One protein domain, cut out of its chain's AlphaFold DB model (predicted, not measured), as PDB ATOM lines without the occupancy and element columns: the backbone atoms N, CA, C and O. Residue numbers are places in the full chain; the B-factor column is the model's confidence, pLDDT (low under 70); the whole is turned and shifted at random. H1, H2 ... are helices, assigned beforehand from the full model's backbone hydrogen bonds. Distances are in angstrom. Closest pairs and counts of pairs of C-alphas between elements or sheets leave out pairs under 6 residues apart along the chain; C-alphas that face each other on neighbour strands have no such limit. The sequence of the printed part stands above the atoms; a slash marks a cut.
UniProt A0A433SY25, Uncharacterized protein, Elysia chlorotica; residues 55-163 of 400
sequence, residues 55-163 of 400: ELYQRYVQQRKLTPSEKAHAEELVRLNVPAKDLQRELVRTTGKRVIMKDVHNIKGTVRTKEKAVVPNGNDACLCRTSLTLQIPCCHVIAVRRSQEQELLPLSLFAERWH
ATOM      1  N   GLU A  55     234.144 231.546 434.468       82.56
ATOM      2  CA  GLU A  55     233.597 231.040 433.211       82.56
ATOM      3  C   GLU A  55     232.489 231.937 432.653       82.56
ATOM      4  O   GLU A  55     232.379 232.077 431.430       82.56
ATOM      5  N   LEU A  56     231.664 232.538 433.517       81.06
ATOM      6  CA  LEU A  56     230.642 233.507 433.116       81.06
ATOM      7  C   LEU A  56     231.278 234.820 432.660       81.06
ATOM      8  O   LEU A  56     230.853 235.372 431.641       81.06
ATOM      9  N   TYR A  57     232.328 235.276 433.346       83.06
ATOM     10  CA  TYR A  57     233.071 236.480 432.974       83.06
ATOM     11  C   TYR A  57     233.662 236.380 431.560       83.06
ATOM     12  O   TYR A  57     233.495 237.285 430.744       83.06
ATOM     13  N   GLN A  58     234.239 235.229 431.201       83.19
ATOM     14  CA  GLN A  58     234.775 234.982 429.853       83.19
ATOM     15  C   GLN A  58     233.726 235.061 428.728       83.19
ATOM     16  O   GLN A  58     234.088 235.180 427.556       83.19
ATOM     17  N   ARG A  59     232.426 234.963 429.041       83.81
ATOM     18  CA  ARG A  59     231.344 235.068 428.044       83.81
ATOM     19  C   ARG A  59     230.951 236.514 427.746       83.81
ATOM     20  O   ARG A  59     230.205 236.748 426.791       83.81
ATOM     21  N   TYR A  60     231.422 237.483 428.528       83.69
ATOM     22  CA  TYR A  60     231.058 238.886 428.350       83.69
ATOM     23  C   TYR A  60     231.616 239.432 427.033       83.69
ATOM     24  O   TYR A  60     232.690 239.037 426.580       83.69
ATOM     25  N   VAL A  61     230.866 240.327 426.387       82.69
ATOM     26  CA  VAL A  61     231.204 240.860 425.054       82.69
ATOM     27  C   VAL A  61     232.577 241.533 425.066       82.69
ATOM     28  O   VAL A  61     233.361 241.350 424.141       82.69
ATOM     29  N   GLN A  62     232.884 242.243 426.147       84.88
ATOM     30  CA  GLN A  62     234.145 242.935 426.390       84.88
ATOM     31  C   GLN A  62     235.322 241.952 426.394       84.88
ATOM     32  O   GLN A  62     236.324 242.200 425.733       84.88
ATOM     33  N   GLN A  63     235.163 240.803 427.059       86.75
ATOM     34  CA  GLN A  63     236.204 239.772 427.156       86.75
ATOM     35  C   GLN A  63     236.384 238.996 425.848       86.75
ATOM     36  O   GLN A  63     237.483 238.560 425.511       86.75
ATOM     37  N   ARG A  64     235.305 238.845 425.073       87.88
ATOM     38  CA  ARG A  64     235.327 238.180 423.762       87.88
ATOM     39  C   ARG A  64     235.793 239.088 422.621       87.88
ATOM     40  O   ARG A  64     236.024 238.595 421.518       87.88
ATOM     41  N   LYS A  65     235.922 240.399 422.850       89.50
ATOM     42  CA  LYS A  65     236.291 241.375 421.817       89.50
ATOM     43  C   LYS A  65     237.726 241.129 421.342       89.50
ATOM     44  O   LYS A  65     238.665 241.067 422.137       89.50
ATOM     45  N   LEU A  66     237.892 240.987 420.030       90.19
ATOM     46  CA  LEU A  66     239.207 240.836 419.409       90.19
ATOM     47  C   LEU A  66     239.959 242.172 419.417       90.19
ATOM     48  O   LEU A  66     239.359 243.229 419.202       90.19
ATOM     49  N   THR A  67     241.268 242.122 419.653       90.62
ATOM     50  CA  THR A  67     242.152 243.280 419.480       90.62
ATOM     51  C   THR A  67     242.261 243.640 417.990       90.62
ATOM     52  O   THR A  67     241.930 242.817 417.131       90.62
ATOM     53  N   PRO A  68     242.734 244.849 417.632       90.00
ATOM     54  CA  PRO A  68     242.889 245.232 416.227       90.00
ATOM     55  C   PRO A  68     243.772 244.266 415.420       90.00
ATOM     56  O   PRO A  68     243.437 243.936 414.284       90.00
ATOM     57  N   SER A  69     244.853 243.757 416.023       90.12
ATOM     58  CA  SER A  69     245.753 242.779 415.392       90.12
ATOM     59  C   SER A  69     245.078 241.414 415.197       90.12
ATOM     60  O   SER A  69     245.103 240.864 414.096       90.12
ATOM     61  N   GLU A  70     244.385 240.905 416.219       91.31
ATOM     62  CA  GLU A  70     243.629 239.645 416.132       91.31
ATOM     63  C   GLU A  70     242.498 239.730 415.103       91.31
ATOM     64  O   GLU A  70     242.229 238.778 414.371       91.31
ATOM     65  N   LYS A  71     241.838 240.892 415.019       90.81
ATOM     66  CA  LYS A  71     240.805 241.155 414.021       90.81
ATOM     67  C   LYS A  71     241.391 241.115 412.612       90.81
ATOM     68  O   LYS A  71     240.788 240.483 411.756       90.81
ATOM     69  N   ALA A  72     242.551 241.726 412.373       88.25
ATOM     70  CA  ALA A  72     243.207 241.677 411.065       88.25
ATOM     71  C   ALA A  72     243.524 240.233 410.636       88.25
ATOM     72  O   ALA A  72     243.221 239.847 409.508       88.25
ATOM     73  N   HIS A  73     244.028 239.410 411.560       90.81
ATOM     74  CA  HIS A  73     244.252 237.986 411.308       90.81
ATOM     75  C   HIS A  73     242.944 237.232 411.005       90.81
ATOM     76  O   HIS A  73     242.870 236.444 410.062       90.81
ATOM     77  N   ALA A  74     241.871 237.516 411.751       90.38
ATOM     78  CA  ALA A  74     240.553 236.948 411.476       90.38
ATOM     79  C   ALA A  74     240.038 237.335 410.078       90.38
ATOM     80  O   ALA A  74     239.478 236.495 409.376       90.38
ATOM     81  N   GLU A  75     240.236 238.591 409.660       90.75
ATOM     82  CA  GLU A  75     239.858 239.076 408.329       90.75
ATOM     83  C   GLU A  75     240.655 238.362 407.219       90.75
ATOM     84  O   GLU A  75     240.074 237.973 406.206       90.75
ATOM     85  N   GLU A  76     241.950 238.104 407.422       89.81
ATOM     86  CA  GLU A  76     242.791 237.330 406.498       89.81
ATOM     87  C   GLU A  76     242.304 235.881 406.336       89.81
ATOM     88  O   GLU A  76     242.113 235.405 405.215       89.81
ATOM     89  N   LEU A  77     242.003 235.191 407.439       89.88
ATOM     90  CA  LEU A  77     241.456 233.831 407.394       89.88
ATOM     91  C   LEU A  77     240.093 233.772 406.685       89.88
ATOM     92  O   LEU A  77     239.773 232.790 406.010       89.88
ATOM     93  N   VAL A  78     239.276 234.824 406.808       90.00
ATOM     94  CA  VAL A  78     238.018 234.932 406.057       90.00
ATOM     95  C   VAL A  78     238.277 235.072 404.556       90.00
ATOM     96  O   VAL A  78     237.574 234.425 403.780       90.00
ATOM     97  N   ARG A  79     239.292 235.844 404.146       86.94
ATOM     98  CA  ARG A  79     239.690 235.997 402.732       86.94
ATOM     99  C   ARG A  79     240.208 234.699 402.121       86.94
ATOM    100  O   ARG A  79     239.915 234.408 400.967       86.94
ATOM    101  N   LEU A  80     240.889 233.871 402.912       89.19
ATOM    102  CA  LEU A  80     241.289 232.509 402.527       89.19
ATOM    103  C   LEU A  80     240.108 231.516 402.493       89.19
ATOM    104  O   LEU A  80     240.301 230.320 402.282       89.19
ATOM    105  N   ASN A  81     238.877 232.003 402.689       87.00
ATOM    106  CA  ASN A  81     237.630 231.247 402.638       87.00
ATOM    107  C   ASN A  81     237.582 230.058 403.616       87.00
ATOM    108  O   ASN A  81     236.952 229.031 403.349       87.00
ATOM    109  N   VAL A  82     238.211 230.208 404.785       89.31
ATOM    110  CA  VAL A  82     238.219 229.178 405.828       89.31
ATOM    111  C   VAL A  82     236.781 228.905 406.322       89.31
ATOM    112  O   VAL A  82     236.003 229.851 406.553       89.31
ATOM    113  N   PRO A  83     236.368 227.634 406.506       91.19
ATOM    114  CA  PRO A  83     235.054 227.295 407.050       91.19
ATOM    115  C   PRO A  83     234.807 227.940 408.419       91.19
ATOM    116  O   PRO A  83     235.716 228.108 409.224       91.19
ATOM    117  N   ALA A  84     233.557 228.310 408.721       89.81
ATOM    118  CA  ALA A  84     233.246 229.090 409.930       89.81
ATOM    119  C   ALA A  84     233.624 228.369 411.240       89.81
ATOM    120  O   ALA A  84     234.072 229.012 412.184       89.81
ATOM    121  N   LYS A  85     233.490 227.037 411.286       92.25
ATOM    122  CA  LYS A  85     233.899 226.230 412.447       92.25
ATOM    123  C   LYS A  85     235.415 226.212 412.635       92.25
ATOM    124  O   LYS A  85     235.891 226.252 413.763       92.25
ATOM    125  N   ASP A  86     236.168 226.171 411.542       92.00
ATOM    126  CA  ASP A  86     237.630 226.135 411.584       92.00
ATOM    127  C   ASP A  86     238.191 227.496 411.971       92.00
ATOM    128  O   ASP A  86     239.053 227.575 412.838       92.00
ATOM    129  N   LEU A  87     237.593 228.565 411.441       92.12
ATOM    130  CA  LEU A  87     237.872 229.933 411.860       92.12
ATOM    131  C   LEU A  87     237.602 230.130 413.358       92.12
ATOM    132  O   LEU A  87     238.427 230.705 414.056       92.12
ATOM    133  N   GLN A  88     236.486 229.611 413.881       94.19
ATOM    134  CA  GLN A  88     236.209 229.667 415.319       94.19
ATOM    135  C   GLN A  88     237.300 228.956 416.130       94.19
ATOM    136  O   GLN A  88     237.804 229.518 417.099       94.19
ATOM    137  N   ARG A  89     237.667 227.727 415.739       92.81
ATOM    138  CA  ARG A  89     238.704 226.946 416.429       92.81
ATOM    139  C   ARG A  89     240.048 227.663 416.414       92.81
ATOM    140  O   ARG A  89     240.706 227.712 417.448       92.81
ATOM    141  N   GLU A  90     240.416 228.250 415.281       91.69
ATOM    142  CA  GLU A  90     241.668 228.986 415.138       91.69
ATOM    143  C   GLU A  90     241.696 230.248 416.002       91.69
ATOM    144  O   GLU A  90     242.677 230.493 416.700       91.69
ATOM    145  N   LEU A  91     240.603 231.015 416.031       92.44
ATOM    146  CA  LEU A  91     240.512 232.217 416.860       92.44
ATOM    147  C   LEU A  91     240.538 231.883 418.353       92.44
ATOM    148  O   LEU A  91     241.227 232.556 419.112       92.44
ATOM    149  N   VAL A  92     239.850 230.824 418.787       92.62
ATOM    150  CA  VAL A  92     239.917 230.365 420.186       92.62
ATOM    151  C   VAL A  92     241.337 229.911 420.539       92.62
ATOM    152  O   VAL A  92     241.828 230.230 421.617       92.62
ATOM    153  N   ARG A  93     242.017 229.209 419.623       92.81
ATOM    154  CA  ARG A  93     243.386 228.715 419.821       92.81
ATOM    155  C   ARG A  93     244.420 229.837 419.911       92.81
ATOM    156  O   ARG A  93     245.307 229.767 420.752       92.81
ATOM    157  N   THR A  94     244.325 230.837 419.041       90.88
ATOM    158  CA  THR A  94     245.314 231.921 418.937       90.88
ATOM    159  C   THR A  94     245.109 232.998 419.993       90.88
ATOM    160  O   THR A  94     246.078 233.486 420.564       90.88
ATOM    161  N   THR A  95     243.856 233.355 420.277       88.06
ATOM    162  CA  THR A  95     243.531 234.468 421.183       88.06
ATOM    163  C   THR A  95     243.260 234.023 422.618       88.06
ATOM    164  O   THR A  95     243.237 234.850 423.523       88.06
ATOM    165  N   GLY A  96     242.985 232.731 422.841       86.94
ATOM    166  CA  GLY A  96     242.536 232.212 424.138       86.94
ATOM    167  C   GLY A  96     241.136 232.687 424.556       86.94
ATOM    168  O   GLY A  96     240.662 232.333 425.636       86.94
ATOM    169  N   LYS A  97     240.445 233.474 423.720       88.00
ATOM    170  CA  LYS A  97     239.121 234.035 424.012       88.00
ATOM    171  C   LYS A  97     238.021 233.056 423.617       88.00
ATOM    172  O   LYS A  97     238.125 232.334 422.625       88.00
ATOM    173  N   ARG A  98     236.899 233.075 424.346       86.25
ATOM    174  CA  ARG A  98     235.699 232.301 423.983       86.25
ATOM    175  C   ARG A  98     234.948 232.944 422.817       86.25
ATOM    176  O   ARG A  98     233.893 233.535 423.009       86.25
ATOM    177  N   VAL A  99     235.457 232.806 421.600       88.19
ATOM    178  CA  VAL A  99     234.754 233.256 420.389       88.19
ATOM    179  C   VAL A  99     233.557 232.342 420.115       88.19
ATOM    180  O   VAL A  99     233.712 231.122 420.004       88.19
ATOM    181  N   ILE A 100     232.351 232.903 419.992       90.38
ATOM    182  CA  ILE A 100     231.141 232.129 419.660       90.38
ATOM    183  C   ILE A 100     230.839 232.201 418.161       90.38
ATOM    184  O   ILE A 100     231.269 233.114 417.459       90.38
ATOM    185  N   MET A 101     230.025 231.271 417.660       89.75
ATOM    186  CA  MET A 101     229.658 231.233 416.239       89.75
ATOM    187  C   MET A 101     229.022 232.537 415.745       89.75
ATOM    188  O   MET A 101     229.278 232.931 414.610       89.75
ATOM    189  N   LYS A 102     228.220 233.230 416.565       90.00
ATOM    190  CA  LYS A 102     227.645 234.539 416.206       90.00
ATOM    191  C   LYS A 102     228.735 235.571 415.891       90.00
ATOM    192  O   LYS A 102     228.619 236.273 414.892       90.00
ATOM    193  N   ASP A 103     229.816 235.597 416.669       90.44
ATOM    194  CA  ASP A 103     230.945 236.507 416.438       90.44
ATOM    195  C   ASP A 103     231.605 236.212 415.085       90.44
ATOM    196  O   ASP A 103     231.862 237.122 414.304       90.44
ATOM    197  N   VAL A 104     231.800 234.929 414.763       91.44
ATOM    198  CA  VAL A 104     232.383 234.501 413.483       91.44
ATOM    199  C   VAL A 104     231.516 234.913 412.293       91.44
ATOM    200  O   VAL A 104     232.039 235.368 411.275       91.44
ATOM    201  N   HIS A 105     230.192 234.776 412.405       90.94
ATOM    202  CA  HIS A 105     229.274 235.218 411.352       90.94
ATOM    203  C   HIS A 105     229.296 236.737 411.186       90.94
ATOM    204  O   HIS A 105     229.306 237.207 410.051       90.94
ATOM    205  N   ASN A 106     229.377 237.491 412.287       89.38
ATOM    206  CA  ASN A 106     229.518 238.943 412.242       89.38
ATOM    207  C   ASN A 106     230.824 239.349 411.547       89.38
ATOM    208  O   ASN A 106     230.780 240.140 410.612       89.38
ATOM    209  N   ILE A 107     231.962 238.743 411.915       89.12
ATOM    210  CA  ILE A 107     233.265 238.990 411.271       89.12
ATOM    211  C   ILE A 107     233.181 238.700 409.767       89.12
ATOM    212  O   ILE A 107     233.541 239.546 408.949       89.12
ATOM    213  N   LYS A 108     232.641 237.536 409.381       87.25
ATOM    214  CA  LYS A 108     232.436 237.178 407.968       87.25
ATOM    215  C   LYS A 108     231.519 238.157 407.236       87.25
ATOM    216  O   LYS A 108     231.778 238.478 406.079       87.25
ATOM    217  N   GLY A 109     230.456 238.617 407.891       81.69
ATOM    218  CA  GLY A 109     229.550 239.633 407.366       81.69
ATOM    219  C   GLY A 109     230.279 240.943 407.093       81.69
ATOM    220  O   GLY A 109     230.214 241.443 405.975       81.69
ATOM    221  N   THR A 110     231.041 241.441 408.069       82.25
ATOM    222  CA  THR A 110     231.812 242.687 407.963       82.25
ATOM    223  C   THR A 110     232.883 242.630 406.875       82.25
ATOM    224  O   THR A 110     233.069 243.602 406.148       82.25
ATOM    225  N   VAL A 111     233.591 241.508 406.717       80.69
ATOM    226  CA  VAL A 111     234.579 241.365 405.630       80.69
ATOM    227  C   VAL A 111     233.889 241.381 404.269       80.69
ATOM    228  O   VAL A 111     234.304 242.113 403.377       80.69
ATOM    229  N   ARG A 112     232.775 240.652 404.122       72.38
ATOM    230  CA  ARG A 112     232.003 240.626 402.872       72.38
ATOM    231  C   ARG A 112     231.394 241.980 402.521       72.38
ATOM    232  O   ARG A 112     231.277 242.291 401.340       72.38
ATOM    233  N   THR A 113     230.965 242.776 403.502       65.19
ATOM    234  CA  THR A 113     230.472 244.134 403.236       65.19
ATOM    235  C   THR A 113     231.609 245.058 402.826       65.19
ATOM    236  O   THR A 113     231.443 245.767 401.841       65.19
ATOM    237  N   LYS A 114     232.777 244.979 403.478       67.19
ATOM    238  CA  LYS A 114     233.993 245.699 403.057       67.19
ATOM    239  C   LYS A 114     234.429 245.335 401.629       67.19
ATOM    240  O   LYS A 114     234.791 246.217 400.865       67.19
ATOM    241  N   GLU A 115     234.354 244.062 401.240       63.06
ATOM    242  CA  GLU A 115     234.690 243.609 399.877       63.06
ATOM    243  C   GLU A 115     233.635 244.000 398.830       63.06
ATOM    244  O   GLU A 115     233.964 244.252 397.677       63.06
ATOM    245  N   LYS A 116     232.354 244.081 399.204       54.03
ATOM    246  CA  LYS A 116     231.281 244.566 398.311       54.03
ATOM    247  C   LYS A 116     231.196 246.089 398.235       54.03
ATOM    248  O   LYS A 116     230.579 246.614 397.313       54.03
ATOM    249  N   ALA A 117     231.818 246.782 399.182       53.44
ATOM    250  CA  ALA A 117     232.042 248.222 399.168       53.44
ATOM    251  C   ALA A 117     233.174 248.640 398.210       53.44
ATOM    252  O   ALA A 117     233.583 249.797 398.217       53.44
ATOM    253  N   VAL A 118     233.686 247.725 397.379       58.97
ATOM    254  CA  VAL A 118     234.628 248.066 396.313       58.97
ATOM    255  C   VAL A 118     233.886 248.868 395.245       58.97
ATOM    256  O   VAL A 118     233.030 248.345 394.530       58.97
ATOM    257  N   VAL A 119     234.219 250.153 395.162       60.97
ATOM    258  CA  VAL A 119     233.972 251.002 393.995       60.97
ATOM    259  C   VAL A 119     235.174 250.784 393.069       60.97
ATOM    260  O   VAL A 119     236.287 251.155 393.448       60.97
ATOM    261  N   PRO A 120     235.029 250.103 391.918       59.84
ATOM    262  CA  PRO A 120     236.143 249.912 390.995       59.84
ATOM    263  C   PRO A 120     236.685 251.276 390.554       59.84
ATOM    264  O   PRO A 120     235.898 252.158 390.212       59.84
ATOM    265  N   ASN A 121     238.012 251.446 390.562       53.06
ATOM    266  CA  ASN A 121     238.663 252.703 390.180       53.06
ATOM    267  C   ASN A 121     238.104 253.224 388.847       53.06
ATOM    268  O   ASN A 121     238.303 252.601 387.805       53.06
ATOM    269  N   GLY A 122     237.423 254.370 388.909       57.00
ATOM    270  CA  GLY A 122     236.937 255.108 387.747       57.00
ATOM    271  C   GLY A 122     235.456 254.951 387.403       57.00
ATOM    272  O   GLY A 122     235.031 255.596 386.453       57.00
ATOM    273  N   ASN A 123     234.666 254.166 388.144       60.59
ATOM    274  CA  ASN A 123     233.229 254.064 387.885       60.59
ATOM    275  C   ASN A 123     232.404 254.428 389.118       60.59
ATOM    276  O   ASN A 123     232.557 253.838 390.183       60.59
ATOM    277  N   ASP A 124     231.438 255.313 388.907       68.56
ATOM    278  CA  ASP A 124     230.372 255.758 389.815       68.56
ATOM    279  C   ASP A 124     229.399 254.647 390.276       68.56
ATOM    280  O   ASP A 124     228.280 254.897 390.726       68.56
ATOM    281  N   ALA A 125     229.821 253.388 390.169       70.56
ATOM    282  CA  ALA A 125     229.042 252.197 390.441       70.56
ATOM    283  C   ALA A 125     229.664 251.402 391.594       70.56
ATOM    284  O   ALA A 125     230.846 251.056 391.584       70.56
ATOM    285  N   CYS A 126     228.837 251.048 392.578       73.62
ATOM    286  CA  CYS A 126     229.228 250.205 393.702       73.62
ATOM    287  C   CYS A 126     228.455 248.884 393.670       73.62
ATOM    288  O   CYS A 126     227.272 248.844 393.346       73.62
ATOM    289  N   LEU A 127     229.102 247.787 394.071       71.81
ATOM    290  CA  LEU A 127     228.475 246.460 394.142       71.81
ATOM    291  C   LEU A 127     227.765 246.193 395.481       71.81
ATOM    292  O   LEU A 127     227.375 245.059 395.782       71.81
ATOM    293  N   CYS A 128     227.591 247.221 396.313       66.62
ATOM    294  CA  CYS A 128     226.848 247.086 397.555       66.62
ATOM    295  C   CYS A 128     225.343 246.923 397.292       66.62
ATOM    296  O   CYS A 128     224.805 247.325 396.259       66.62
ATOM    297  N   ARG A 129     224.636 246.349 398.273       65.12
ATOM    298  CA  ARG A 129     223.197 246.080 398.165       65.12
ATOM    299  C   ARG A 129     222.396 247.346 397.859       65.12
ATOM    300  O   ARG A 129     221.499 247.285 397.027       65.12
ATOM    301  N   THR A 130     222.734 248.459 398.501       61.22
ATOM    302  CA  THR A 130     222.077 249.759 398.325       61.22
ATOM    303  C   THR A 130     222.167 250.229 396.877       61.22
ATOM    304  O   THR A 130     221.136 250.453 396.254       61.22
ATOM    305  N   SER A 131     223.373 250.264 396.301       70.38
ATOM    306  CA  SER A 131     223.578 250.690 394.910       70.38
ATOM    307  C   SER A 131     222.905 249.739 393.911       70.38
ATOM    308  O   SER A 131     222.199 250.193 393.017       70.38
ATOM    309  N   LEU A 132     223.000 248.419 394.117       70.62
ATOM    310  CA  LEU A 132     222.371 247.432 393.225       70.62
ATOM    311  C   LEU A 132     220.835 247.432 393.285       70.62
ATOM    312  O   LEU A 132     220.176 247.185 392.278       70.62
ATOM    313  N   THR A 133     220.258 247.683 394.462       67.25
ATOM    314  CA  THR A 133     218.805 247.599 394.686       67.25
ATOM    315  C   THR A 133     218.128 248.920 394.339       67.25
ATOM    316  O   THR A 133     217.159 248.962 393.579       67.25
ATOM    317  N   LEU A 134     218.658 250.015 394.877       67.94
ATOM    318  CA  LEU A 134     218.058 251.335 394.747       67.94
ATOM    319  C   LEU A 134     218.524 252.054 393.474       67.94
ATOM    320  O   LEU A 134     217.802 252.918 392.984       67.94
ATOM    321  N   GLN A 135     219.647 251.648 392.866       67.62
ATOM    322  CA  GLN A 135     220.248 252.329 391.704       67.62
ATOM    323  C   GLN A 135     220.398 253.839 391.940       67.62
ATOM    324  O   GLN A 135     220.081 254.656 391.077       67.62
ATOM    325  N   ILE A 136     220.828 254.176 393.154       68.94
ATOM    326  CA  ILE A 136     221.224 255.515 393.590       68.94
ATOM    327  C   ILE A 136     222.658 255.438 394.141       68.94
ATOM    328  O   ILE A 136     223.109 254.337 394.507       68.94
ATOM    329  N   PRO A 137     223.378 256.568 394.224       68.06
ATOM    330  CA  PRO A 137     224.708 256.615 394.822       68.06
ATOM    331  C   PRO A 137     224.647 256.141 396.275       68.06
ATOM    332  O   PRO A 137     223.885 256.662 397.082       68.06
ATOM    333  N   CYS A 138     225.422 255.115 396.617       72.12
ATOM    334  CA  CYS A 138     225.507 254.631 397.997       72.12
ATOM    335  C   CYS A 138     226.590 255.380 398.787       72.12
ATOM    336  O   CYS A 138     227.488 255.973 398.186       72.12
ATOM    337  N   CYS A 139     226.586 255.254 400.118       71.62
ATOM    338  CA  CYS A 139     227.607 255.850 400.991       71.62
ATOM    339  C   CYS A 139     229.051 255.498 400.581       71.62
ATOM    340  O   CYS A 139     229.942 256.325 400.723       71.62
ATOM    341  N   HIS A 140     229.292 254.322 399.988       72.06
ATOM    342  CA  HIS A 140     230.617 253.946 399.481       72.06
ATOM    343  C   HIS A 140     231.045 254.760 398.248       72.06
ATOM    344  O   HIS A 140     232.210 255.129 398.148       72.06
ATOM    345  N   VAL A 141     230.119 255.060 397.325       73.38
ATOM    346  CA  VAL A 141     230.399 255.929 396.162       73.38
ATOM    347  C   VAL A 141     230.704 257.341 396.654       73.38
ATOM    348  O   VAL A 141     231.699 257.928 396.243       73.38
ATOM    349  N   ILE A 142     229.911 257.840 397.607       72.56
ATOM    350  CA  ILE A 142     230.106 259.161 398.218       72.56
ATOM    351  C   ILE A 142     231.461 259.234 398.939       72.56
ATOM    352  O   ILE A 142     232.206 260.190 398.749       72.56
ATOM    353  N   ALA A 143     231.829 258.206 399.709       68.81
ATOM    354  CA  ALA A 143     233.104 258.151 400.422       68.81
ATOM    355  C   ALA A 143     234.320 258.144 399.477       68.81
ATOM    356  O   ALA A 143     235.321 258.798 399.767       68.81
ATOM    357  N   VAL A 144     234.236 257.440 398.342       73.81
ATOM    358  CA  VAL A 144     235.306 257.415 397.329       73.81
ATOM    359  C   VAL A 144     235.403 258.744 396.582       73.81
ATOM    360  O   VAL A 144     236.503 259.241 396.371       73.81
ATOM    361  N   ARG A 145     234.276 259.371 396.233       76.94
ATOM    362  CA  ARG A 145     234.283 260.694 395.590       76.94
ATOM    363  C   ARG A 145     234.797 261.779 396.539       76.94
ATOM    364  O   ARG A 145     235.580 262.622 396.116       76.94
ATOM    365  N   ARG A 146     234.473 261.686 397.836       72.62
ATOM    366  CA  ARG A 146     235.017 262.558 398.891       72.62
ATOM    367  C   ARG A 146     236.534 262.421 399.034       72.62
ATOM    368  O   ARG A 146     237.205 263.431 399.198       72.62
ATOM    369  N   SER A 147     237.084 261.207 398.956       72.94
ATOM    370  CA  SER A 147     238.542 261.001 399.023       72.94
ATOM    371  C   SER A 147     239.281 261.392 397.739       72.94
ATOM    372  O   SER A 147     240.493 261.581 397.775       72.94
ATOM    373  N   GLN A 148     238.560 261.522 396.623       78.31
ATOM    374  CA  GLN A 148     239.073 261.983 395.331       78.31
ATOM    375  C   GLN A 148     238.768 263.465 395.053       78.31
ATOM    376  O   GLN A 148     239.006 263.917 393.936       78.31
ATOM    377  N   GLU A 149     238.226 264.202 396.034       77.12
ATOM    378  CA  GLU A 149     237.820 265.615 395.903       77.12
ATOM    379  C   GLU A 149     236.886 265.881 394.704       77.12
ATOM    380  O   GLU A 149     236.921 266.931 394.067       77.12
ATOM    381  N   GLN A 150     236.030 264.913 394.377       75.62
ATOM    382  CA  GLN A 150     235.044 265.029 393.308       75.62
ATOM    383  C   GLN A 150     233.698 265.529 393.843       75.62
ATOM    384  O   GLN A 150     233.346 265.301 395.001       75.62
ATOM    385  N   GLU A 151     232.894 266.141 392.968       69.62
ATOM    386  CA  GLU A 151     231.501 266.496 393.265       69.62
ATOM    387  C   GLU A 151     230.739 265.269 393.785       69.62
ATOM    388  O   GLU A 151     230.760 264.215 393.147       69.62
ATOM    389  N   LEU A 152     230.081 265.381 394.941       68.50
ATOM    390  CA  LEU A 152     229.574 264.213 395.668       68.50
ATOM    391  C   LEU A 152     228.348 263.560 395.011       68.50
ATOM    392  O   LEU A 152     228.208 262.340 395.090       68.50
ATOM    393  N   LEU A 153     227.471 264.349 394.378       68.00
ATOM    394  CA  LEU A 153     226.178 263.890 393.849       68.00
ATOM    395  C   LEU A 153     225.804 264.492 392.471       68.00
ATOM    396  O   LEU A 153     224.707 265.037 392.338       68.00
ATOM    397  N   PRO A 154     226.643 264.385 391.420       67.50
ATOM    398  CA  PRO A 154     226.228 264.814 390.091       67.50
ATOM    399  C   PRO A 154     225.015 264.016 389.593       67.50
ATOM    400  O   PRO A 154     224.874 262.818 389.855       67.50
ATOM    401  N   LEU A 155     224.151 264.663 388.805       59.78
ATOM    402  CA  LEU A 155     222.962 264.028 388.214       59.78
ATOM    403  C   LEU A 155     223.299 262.794 387.361       59.78
ATOM    404  O   LEU A 155     222.465 261.906 387.215       59.78
ATOM    405  N   SER A 156     224.527 262.706 386.842       69.19
ATOM    406  CA  SER A 156     225.029 261.544 386.104       69.19
ATOM    407  C   SER A 156     225.124 260.266 386.943       69.19
ATOM    408  O   SER A 156     225.205 259.185 386.366       69.19
ATOM    409  N   LEU A 157     225.117 260.359 388.280       66.31
ATOM    410  CA  LEU A 157     225.165 259.183 389.154       66.31
ATOM    411  C   LEU A 157     223.797 258.509 389.343       66.31
ATOM    412  O   LEU A 157     223.724 257.389 389.853       66.31
ATOM    413  N   PHE A 158     222.706 259.194 388.997       66.00
ATOM    414  CA  PHE A 158     221.353 258.683 389.179       66.00
ATOM    415  C   PHE A 158     220.901 257.943 387.919       66.00
ATOM    416  O   PHE A 158     221.091 258.407 386.798       66.00
ATOM    417  N   ALA A 159     220.293 256.767 388.093       61.97
ATOM    418  CA  ALA A 159     219.736 256.036 386.960       61.97
ATOM    419  C   ALA A 159     218.574 256.814 386.320       61.97
ATOM    420  O   ALA A 159     217.754 257.382 387.040       61.97
ATOM    421  N   GLU A 160     218.430 256.724 384.989       55.53
ATOM    422  CA  GLU A 160     217.409 257.434 384.190       55.53
ATOM    423  C   GLU A 160     215.981 257.342 384.759       55.53
ATOM    424  O   GLU A 160     215.192 258.278 384.655       55.53
ATOM    425  N   ARG A 161     215.645 256.230 385.421       52.69
ATOM    426  CA  ARG A 161     214.340 256.006 386.066       52.69
ATOM    427  C   ARG A 161     214.008 256.986 387.198       52.69
ATOM    428  O   ARG A 161     212.840 257.138 387.536       52.69
ATOM    429  N   TRP A 162     215.022 257.597 387.804       55.47
ATOM    430  CA  TRP A 162     214.885 258.593 388.866       55.47
ATOM    431  C   TRP A 162     214.784 260.020 388.311       55.47
ATOM    432  O   TRP A 162     214.680 260.974 389.077       55.47
ATOM    433  N   HIS A 163     214.760 260.180 386.983       48.62
ATOM    434  CA  HIS A 163     214.529 261.465 386.336       48.62
ATOM    435  C   HIS A 163     213.021 261.733 386.232       48.62
ATOM    436  O   HIS A 163     212.236 260.889 385.799       48.62
TER     437      HIS A 163
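What this domain is: This is residues 55 to 163 of the 400 residues of an uncharacterized protein of Elysia chlorotica (UniProt A0A433SY25). The model is a long, loose rod with two lobes: at one end the helical hairpin of H2 and H3, with H4 crossing it near its turn, and at the other a loose lobe of the short helices H5 and H6 among long loops. H4, the longest helix, runs from the first lobe toward the second, while the small H1 and the first printed residues lie at the far end of the first lobe. The printed part has 109 residues with six named helices, H1 to H6 in order along the chain, and no named strand; the class is all helix. The whole is loose, with a radius of gyration of the C-alphas of 18.6 A, and spans 59 by 26 by 25 A.

How they stand to each other: H4, residues 101 to 116, touches H3, residues 84 to 95, about perpendicular at 76 degrees; their closest C-alphas, those of Gln 88 and Val 104, are 6.4 A apart. H4 touches H3 with residues 101 to 105 alone, and H3 touches H4 with residues 84 to 88 alone. H4 also touches H2, residues 68 to 79, about perpendicular at 74 degrees, with residues 107 to 111 of H4 and 74 to 79 of H2 alone; their closest C-alphas, those of Val 78 and Lys 108, are 6.3 A apart. H2 and H3 form a helical hairpin: they touch at a shallow tilt of 26 degrees, opposite ways, with their closest C-alphas, those of Leu 77 and Leu 87, 6.9 A apart. H1, residues 61 to 64, touches no helix. H5, residues 129 to 134, and H6, residues 139 to 147, are near each other, with 5 pairs of C-alphas within 10 A. H4 and H5 are apart, but only just, the closest C-alphas being 8.2 A apart. In H2, H3, H4, H5 and H6 every O i to N i+4 pair is within hydrogen-bond range; H1 is too short for such a pair.

Where its parts are: H4 measures 22.4 A from C-alpha 101 at (229.658, 231.233, 416.239) to C-alpha 116 at (231.281, 244.566, 398.311). H2 is 16.7 A long, H3 16.2 A and H6 12.2 A. H1 begins at C-alpha 61, (231.204, 240.860, 425.054), and H6 ends at C-alpha 147, (238.542, 261.001, 399.023).

The domain as a whole: The C-alphas of Glu 55 and His 163, the two farthest apart, are 59.0 A apart. The printed part has no cut. The link from H4 to H5, residues 117 to 128, is long; the other links between helices are tight. Residues 148 to 163 hold no named element. The mean pLDDT of the printed part is 78.0, and 34 residues are under 70, among them 113 to 124 and 151 to 163.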